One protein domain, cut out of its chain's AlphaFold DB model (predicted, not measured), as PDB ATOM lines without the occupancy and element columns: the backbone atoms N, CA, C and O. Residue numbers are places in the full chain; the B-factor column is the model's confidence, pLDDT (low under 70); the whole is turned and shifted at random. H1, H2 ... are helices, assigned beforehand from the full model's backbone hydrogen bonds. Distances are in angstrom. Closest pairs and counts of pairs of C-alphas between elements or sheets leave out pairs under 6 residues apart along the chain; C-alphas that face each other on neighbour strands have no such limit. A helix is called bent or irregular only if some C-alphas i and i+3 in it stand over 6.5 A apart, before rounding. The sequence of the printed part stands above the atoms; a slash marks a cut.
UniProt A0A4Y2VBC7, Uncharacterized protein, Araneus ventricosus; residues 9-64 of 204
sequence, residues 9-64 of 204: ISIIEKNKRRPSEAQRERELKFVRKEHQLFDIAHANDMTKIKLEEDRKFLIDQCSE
ATOM      1  N   ILE A   9     361.773 480.580 623.881       78.88
ATOM      2  CA  ILE A   9     362.986 481.343 623.538       78.88
ATOM      3  C   ILE A   9     362.652 482.825 623.316       78.88
ATOM      4  O   ILE A   9     363.281 483.702 623.908       78.88
ATOM      5  N   SER A  10     361.588 483.115 622.563       79.56
ATOM      6  CA  SER A  10     361.153 484.492 622.287       79.56
ATOM      7  C   SER A  10     360.738 485.255 623.553       79.56
ATOM      8  O   SER A  10     360.879 486.476 623.631       79.56
ATOM      9  N   ILE A  11     360.230 484.547 624.568       80.25
ATOM     10  CA  ILE A  11     359.873 485.128 625.868       80.25
ATOM     11  C   ILE A  11     361.138 485.528 626.636       80.25
ATOM     12  O   ILE A  11     361.187 486.613 627.215       80.25
ATOM     13  N   ILE A  12     362.166 484.676 626.622       77.06
ATOM     14  CA  ILE A  12     363.443 484.930 627.299       77.06
ATOM     15  C   ILE A  12     364.140 486.145 626.678       77.06
ATOM     16  O   ILE A  12     364.549 487.049 627.407       77.06
ATOM     17  N   GLU A  13     364.192 486.238 625.346       80.00
ATOM     18  CA  GLU A  13     364.785 487.393 624.659       80.00
ATOM     19  C   GLU A  13     364.085 488.714 624.997       80.00
ATOM     20  O   GLU A  13     364.741 489.727 625.253       80.00
ATOM     21  N   LYS A  14     362.749 488.704 625.068       81.38
ATOM     22  CA  LYS A  14     361.952 489.882 625.450       81.38
ATOM     23  C   LYS A  14     362.176 490.295 626.903       81.38
ATOM     24  O   LYS A  14     362.071 491.479 627.217       81.38
ATOM     25  N   ASN A  15     362.468 489.342 627.786       78.38
ATOM     26  CA  ASN A  15     362.690 489.599 629.207       78.38
ATOM     27  C   ASN A  15     364.131 490.024 629.523       78.38
ATOM     28  O   ASN A  15     364.320 490.803 630.452       78.38
ATOM     29  N   LYS A  16     365.120 489.622 628.711       77.12
ATOM     30  CA  LYS A  16     366.557 489.912 628.902       77.12
ATOM     31  C   LYS A  16     366.899 491.402 629.056       77.12
ATOM     32  O   LYS A  16     367.925 491.738 629.634       77.12
ATOM     33  N   ARG A  17     366.077 492.307 628.511       76.00
ATOM     34  CA  ARG A  17     366.315 493.765 628.539       76.00
ATOM     35  C   ARG A  17     365.398 494.529 629.502       76.00
ATOM     36  O   ARG A  17     365.446 495.754 629.514       76.00
ATOM     37  N   ARG A  18     364.527 493.852 630.261       79.06
ATOM     38  CA  ARG A  18     363.511 494.512 631.101       79.06
ATOM     39  C   ARG A  18     364.053 494.800 632.510       79.06
ATOM     40  O   ARG A  18     364.249 493.851 633.262       79.06
ATOM     41  N   PRO A  19     364.191 496.072 632.936       79.75
ATOM     42  CA  PRO A  19     364.674 496.431 634.273       79.75
ATOM     43  C   PRO A  19     363.538 496.422 635.316       79.75
ATOM     44  O   PRO A  19     363.383 497.358 636.095       79.75
ATOM     45  N   SER A  20     362.680 495.400 635.299       87.12
ATOM     46  CA  SER A  20     361.583 495.282 636.267       87.12
ATOM     47  C   SER A  20     362.093 494.703 637.586       87.12
ATOM     48  O   SER A  20     362.880 493.757 637.585       87.12
ATOM     49  N   GLU A  21     361.600 495.209 638.715       86.81
ATOM     50  CA  GLU A  21     361.958 494.700 640.044       86.81
ATOM     51  C   GLU A  21     361.651 493.200 640.197       86.81
ATOM     52  O   GLU A  21     362.518 492.431 640.606       86.81
ATOM     53  N   ALA A  22     360.476 492.756 639.736       86.12
ATOM     54  CA  ALA A  22     360.085 491.345 639.745       86.12
ATOM     55  C   ALA A  22     360.970 490.463 638.841       86.12
ATOM     56  O   ALA A  22     361.065 489.249 639.026       86.12
ATOM     57  N   GLN A  23     361.592 491.041 637.810       83.69
ATOM     58  CA  GLN A  23     362.566 490.332 636.978       83.69
ATOM     59  C   GLN A  23     363.903 490.206 637.715       83.69
ATOM     60  O   GLN A  23     364.452 489.109 637.794       83.69
ATOM     61  N   ARG A  24     364.358 491.290 638.349       86.38
ATOM     62  CA  ARG A  24     365.585 491.314 639.150       86.38
ATOM     63  C   ARG A  24     365.532 490.343 640.330       86.38
ATOM     64  O   ARG A  24     366.520 489.684 640.626       86.38
ATOM     65  N   GLU A  25     364.383 490.211 640.990       89.38
ATOM     66  CA  GLU A  25     364.197 489.235 642.068       89.38
ATOM     67  C   GLU A  25     364.269 487.786 641.561       89.38
ATOM     68  O   GLU A  25     364.895 486.933 642.193       89.38
ATOM     69  N   ARG A  26     363.688 487.501 640.389       86.31
ATOM     70  CA  ARG A  26     363.795 486.181 639.746       86.31
ATOM     71  C   ARG A  26     365.228 485.854 639.350       86.31
ATOM     72  O   ARG A  26     365.667 484.730 639.570       86.31
ATOM     73  N   GLU A  27     365.958 486.832 638.828       87.06
ATOM     74  CA  GLU A  27     367.383 486.706 638.522       87.06
ATOM     75  C   GLU A  27     368.207 486.487 639.792       87.06
ATOM     76  O   GLU A  27     369.006 485.563 639.839       87.06
ATOM     77  N   LEU A  28     367.948 487.233 640.869       89.06
ATOM     78  CA  LEU A  28     368.589 487.009 642.170       89.06
ATOM     79  C   LEU A  28     368.306 485.604 642.714       89.06
ATOM     80  O   LEU A  28     369.210 484.948 643.224       89.06
ATOM     81  N   LYS A  29     367.066 485.118 642.598       89.94
ATOM     82  CA  LYS A  29     366.696 483.754 643.000       89.94
ATOM     83  C   LYS A  29     367.412 482.697 642.156       89.94
ATOM     84  O   LYS A  29     367.761 481.652 642.695       89.94
ATOM     85  N   PHE A  30     367.625 482.965 640.869       85.81
ATOM     86  CA  PHE A  30     368.397 482.103 639.977       85.81
ATOM     87  C   PHE A  30     369.884 482.101 640.345       85.81
ATOM     88  O   PHE A  30     370.426 481.032 640.594       85.81
ATOM     89  N   VAL A  31     370.510 483.271 640.491       84.50
ATOM     90  CA  VAL A  31     371.928 483.418 640.872       84.50
ATOM     91  C   VAL A  31     372.216 482.749 642.218       84.50
ATOM     92  O   VAL A  31     373.195 482.032 642.361       84.50
ATOM     93  N   ARG A  32     371.317 482.872 643.204       86.19
ATOM     94  CA  ARG A  32     371.455 482.151 644.487       86.19
ATOM     95  C   ARG A  32     371.502 480.627 644.330       86.19
ATOM     96  O   ARG A  32     372.077 479.955 645.177       86.19
ATOM     97  N   LYS A  33     370.873 480.085 643.283       81.94
ATOM     98  CA  LYS A  33     370.841 478.652 642.960       81.94
ATOM     99  C   LYS A  33     371.859 478.258 641.889       81.94
ATOM    100  O   LYS A  33     371.961 477.082 641.569       81.94
ATOM    101  N   GLU A  34     372.614 479.212 641.348       80.69
ATOM    102  CA  GLU A  34     373.589 478.976 640.281       80.69
ATOM    103  C   GLU A  34     374.661 477.988 640.734       80.69
ATOM    104  O   GLU A  34     374.947 477.023 640.033       80.69
ATOM    105  N   HIS A  35     375.169 478.160 641.955       68.88
ATOM    106  CA  HIS A  35     376.147 477.244 642.537       68.88
ATOM    107  C   HIS A  35     375.621 475.806 642.643       68.88
ATOM    108  O   HIS A  35     376.377 474.886 642.378       68.88
ATOM    109  N   GLN A  36     374.326 475.607 642.922       70.62
ATOM    110  CA  GLN A  36     373.710 474.272 642.967       70.62
ATOM    111  C   GLN A  36     373.542 473.642 641.577       70.62
ATOM    112  O   GLN A  36     373.481 472.424 641.466       70.62
ATOM    113  N   LEU A  37     373.441 474.452 640.518       66.81
ATOM    114  CA  LEU A  37     373.283 473.966 639.143       66.81
ATOM    115  C   LEU A  37     374.599 473.419 638.572       66.81
ATOM    116  O   LEU A  37     374.577 472.542 637.711       66.81
ATOM    117  N   PHE A  38     375.729 473.934 639.063       60.19
ATOM    118  CA  PHE A  38     377.075 473.511 638.672       60.19
ATOM    119  C   PHE A  38     377.787 472.664 639.736       60.19
ATOM    120  O   PHE A  38     378.912 472.225 639.498       60.19
ATOM    121  N   ASP A  39     377.132 472.369 640.864       63.47
ATOM    122  CA  ASP A  39     377.597 471.390 641.852       63.47
ATOM    123  C   ASP A  39     377.300 469.971 641.342       63.47
ATOM    124  O   ASP A  39     376.405 469.258 641.790       63.47
ATOM    125  N   ILE A  40     378.042 469.573 640.309       56.47
ATOM    126  CA  ILE A  40     378.058 468.188 639.819       56.47
ATOM    127  C   ILE A  40     378.855 467.307 640.795       56.47
ATOM    128  O   ILE A  40     378.694 466.084 640.811       56.47
ATOM    129  N   ALA A  41     379.685 467.928 641.639       60.31
ATOM    130  CA  ALA A  41     380.354 467.237 642.718       60.31
ATOM    131  C   ALA A  41     379.318 466.858 643.789       60.31
ATOM    132  O   ALA A  41     378.721 467.725 644.426       60.31
ATOM    133  N   HIS A  42     379.071 465.567 644.018       63.78
ATOM    134  CA  HIS A  42     378.255 465.180 645.164       63.78
ATOM    135  C   HIS A  42     378.971 465.618 646.443       63.78
ATOM    136  O   HIS A  42     380.187 465.473 646.566       63.78
ATOM    137  N   ALA A  43     378.197 465.990 647.465       67.50
ATOM    138  CA  ALA A  43     378.706 466.275 648.812       67.50
ATOM    139  C   ALA A  43     379.636 465.172 649.377       67.50
ATOM    140  O   ALA A  43     380.480 465.436 650.228       67.50
ATOM    141  N   ASN A  44     379.506 463.942 648.868       70.12
ATOM    142  CA  ASN A  44     380.287 462.773 649.263       70.12
ATOM    143  C   ASN A  44     381.359 462.355 648.242       70.12
ATOM    144  O   ASN A  44     381.929 461.275 648.395       70.12
ATOM    145  N   ASP A  45     381.656 463.131 647.203       70.50
ATOM    146  CA  ASP A  45     382.584 462.699 646.148       70.50
ATOM    147  C   ASP A  45     383.983 462.399 646.676       70.50
ATOM    148  O   ASP A  45     384.560 461.364 646.340       70.50
ATOM    149  N   MET A  46     384.455 463.189 647.643       75.12
ATOM    150  CA  MET A  46     385.709 462.918 648.348       75.12
ATOM    151  C   MET A  46     385.714 461.560 649.054       75.12
ATOM    152  O   MET A  46     386.770 460.971 649.210       75.12
ATOM    153  N   THR A  47     384.559 461.022 649.451       78.38
ATOM    154  CA  THR A  47     384.455 459.687 650.068       78.38
ATOM    155  C   THR A  47     384.263 458.571 649.040       78.38
ATOM    156  O   THR A  47     384.752 457.462 649.249       78.38
ATOM    157  N   LYS A  48     383.600 458.857 647.912       78.06
ATOM    158  CA  LYS A  48     383.331 457.890 646.835       78.06
ATOM    159  C   LYS A  48     384.577 457.564 646.012       78.06
ATOM    160  O   LYS A  48     384.728 456.427 645.567       78.06
ATOM    161  N   ILE A  49     385.466 458.538 645.817       80.81
ATOM    162  CA  ILE A  49     386.732 458.328 645.110       80.81
ATOM    163  C   ILE A  49     387.602 457.414 645.969       80.81
ATOM    164  O   ILE A  49     387.889 457.735 647.118       80.81
ATOM    165  N   LYS A  50     387.986 456.254 645.433       87.19
ATOM    166  CA  LYS A  50     388.783 455.246 646.157       87.19
ATOM    167  C   LYS A  50     390.287 455.484 646.037       87.19
ATOM    168  O   LYS A  50     391.040 455.023 646.890       87.19
ATOM    169  N   LEU A  51     390.712 456.169 644.979       84.62
ATOM    170  CA  LEU A  51     392.111 456.471 644.708       84.62
ATOM    171  C   LEU A  51     392.491 457.807 645.342       84.62
ATOM    172  O   LEU A  51     391.886 458.843 645.078       84.62
ATOM    173  N   GLU A  52     393.513 457.776 646.187       86.81
ATOM    174  CA  GLU A  52     393.994 458.966 646.891       86.81
ATOM    175  C   GLU A  52     394.636 459.986 645.932       86.81
ATOM    176  O   GLU A  52     394.575 461.190 646.171       86.81
ATOM    177  N   GLU A  53     395.209 459.521 644.820       85.25
ATOM    178  CA  GLU A  53     395.774 460.376 643.769       85.25
ATOM    179  C   GLU A  53     394.686 461.185 643.048       85.25
ATOM    180  O   GLU A  53     394.811 462.403 642.930       85.25
ATOM    181  N   ASP A  54     393.569 460.549 642.692       80.25
ATOM    182  CA  ASP A  54     392.430 461.215 642.052       80.25
ATOM    183  C   ASP A  54     391.794 462.264 642.976       80.25
ATOM    184  O   ASP A  54     391.433 463.355 642.531       80.25
ATOM    185  N   ARG A  55     391.710 461.983 644.285       84.25
ATOM    186  CA  ARG A  55     391.259 462.967 645.289       84.25
ATOM    187  C   ARG A  55     392.170 464.187 645.319       84.25
ATOM    188  O   ARG A  55     391.683 465.314 645.343       84.25
ATOM    189  N   LYS A  56     393.487 463.968 645.324       82.44
ATOM    190  CA  LYS A  56     394.486 465.044 645.318       82.44
ATOM    191  C   LYS A  56     394.433 465.847 644.024       82.44
ATOM    192  O   LYS A  56     394.493 467.068 644.090       82.44
ATOM    193  N   PHE A  57     394.255 465.187 642.884       79.81
ATOM    194  CA  PHE A  57     394.084 465.843 641.590       79.81
ATOM    195  C   PHE A  57     392.841 466.744 641.569       79.81
ATOM    196  O   PHE A  57     392.925 467.896 641.159       79.81
ATOM    197  N   LEU A  58     391.705 466.264 642.080       78.56
ATOM    198  CA  LEU A  58     390.480 467.062 642.204       78.56
ATOM    199  C   LEU A  58     390.650 468.267 643.135       78.56
ATOM    200  O   LEU A  58     390.220 469.366 642.792       78.56
ATOM    201  N   ILE A  59     391.322 468.090 644.275       80.12
ATOM    202  CA  ILE A  59     391.664 469.205 645.170       80.12
ATOM    203  C   ILE A  59     392.540 470.227 644.439       80.12
ATOM    204  O   ILE A  59     392.287 471.422 644.551       80.12
ATOM    205  N   ASP A  60     393.528 469.775 643.672       78.38
ATOM    206  CA  ASP A  60     394.433 470.651 642.926       78.38
ATOM    207  C   ASP A  60     393.681 471.458 641.851       78.38
ATOM    208  O   ASP A  60     393.885 472.665 641.729       78.38
ATOM    209  N   GLN A  61     392.713 470.843 641.159       69.75
ATOM    210  CA  GLN A  61     391.847 471.529 640.186       69.75
ATOM    211  C   GLN A  61     390.883 472.540 640.824       69.75
ATOM    212  O   GLN A  61     390.590 473.576 640.224       69.75
ATOM    213  N   CYS A  62     390.368 472.239 642.019       66.00
ATOM    214  CA  CYS A  62     389.476 473.129 642.763       66.00
ATOM    215  C   CYS A  62     390.222 474.211 643.558       66.00
ATOM    216  O   CYS A  62     389.608 475.197 643.968       66.00
ATOM    217  N   SER A  63     391.521 474.033 643.803       69.75
ATOM    218  CA  SER A  63     392.343 475.002 644.523       69.75
ATOM    219  C   SER A  63     392.612 476.257 643.686       69.75
ATOM    220  O   SER A  63     392.426 476.283 642.466       69.75
ATOM    221  N   GLU A  64     393.019 477.348 644.343       69.94
ATOM    222  CA  GLU A  64     393.403 478.562 643.625       69.94
ATOM    223  C   GLU A  64     394.528 478.234 642.638       69.94
ATOM    224  O   GLU A  64     395.580 477.742 643.041       69.94
TER     225      GLU A  64
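This is residues 9 to 64 of the 204 residues of an uncharacterized protein of Araneus ventricosus (UniProt A0A4Y2VBC7). An extended, open string of helices with no common core: the long, kinked H2 makes much of the length, the short H1 turns off steeply at its first end, and beyond the link of residues 39 to 44 the chain folds back through the small H3 into H4. The printed part has 56 residues, with four named helices in the order H1, H2, H3, H4 and no named strand; the class is all helix. The whole is extended, with a radius of gyration of the C-alphas of 18.3 A, and its outline is a rod of 50 by 22 by 19 A.

H2, residues 21 to 38, is the longest helix and touches no other helix; it has a kink of 37 degrees near residue 32. H1, residues 9 to 15, is close to H2 but not clearly touching: their closest C-alphas, those of Asn 15 and Gln 23, are 7.8 A apart. The two run opposite ways at a steep tilt of 54 degrees. H3, residues 45 to 48, is apart from H2. H4, residues 52 to 62, is close to H3 but not clearly touching, the closest C-alphas being those of Met 46 and Arg 55 at 6.3 A. H4 is apart from H1 and H2. Every O i to N i+4 pair is within hydrogen-bond range in H1 and H4, against 11 of 14 in H2, while H3 is too short for such a pair.

H2 measures 26.1 A from C-alpha 21 at (361.958, 494.700, 640.044) to C-alpha 38 at (377.075, 473.511, 638.672). It is irregular: C-alphas 32 and 35 are 7.1 A apart. H1 measures 10.0 A and begins at C-alpha 9 (362.986, 481.343, 623.538). H3 measures 4.9 A. H4 measures 15.4 A and ends at C-alpha 62 (389.476, 473.129, 642.763).

The two C-alphas farthest apart, those of Ser 20 and Leu 51, are 50.1 A apart. The printed part has no cut and no long link. Mean pLDDT of the printed part is 78.1; residue 35, residues 37 to 43 and residues 61 to 64 are under 70.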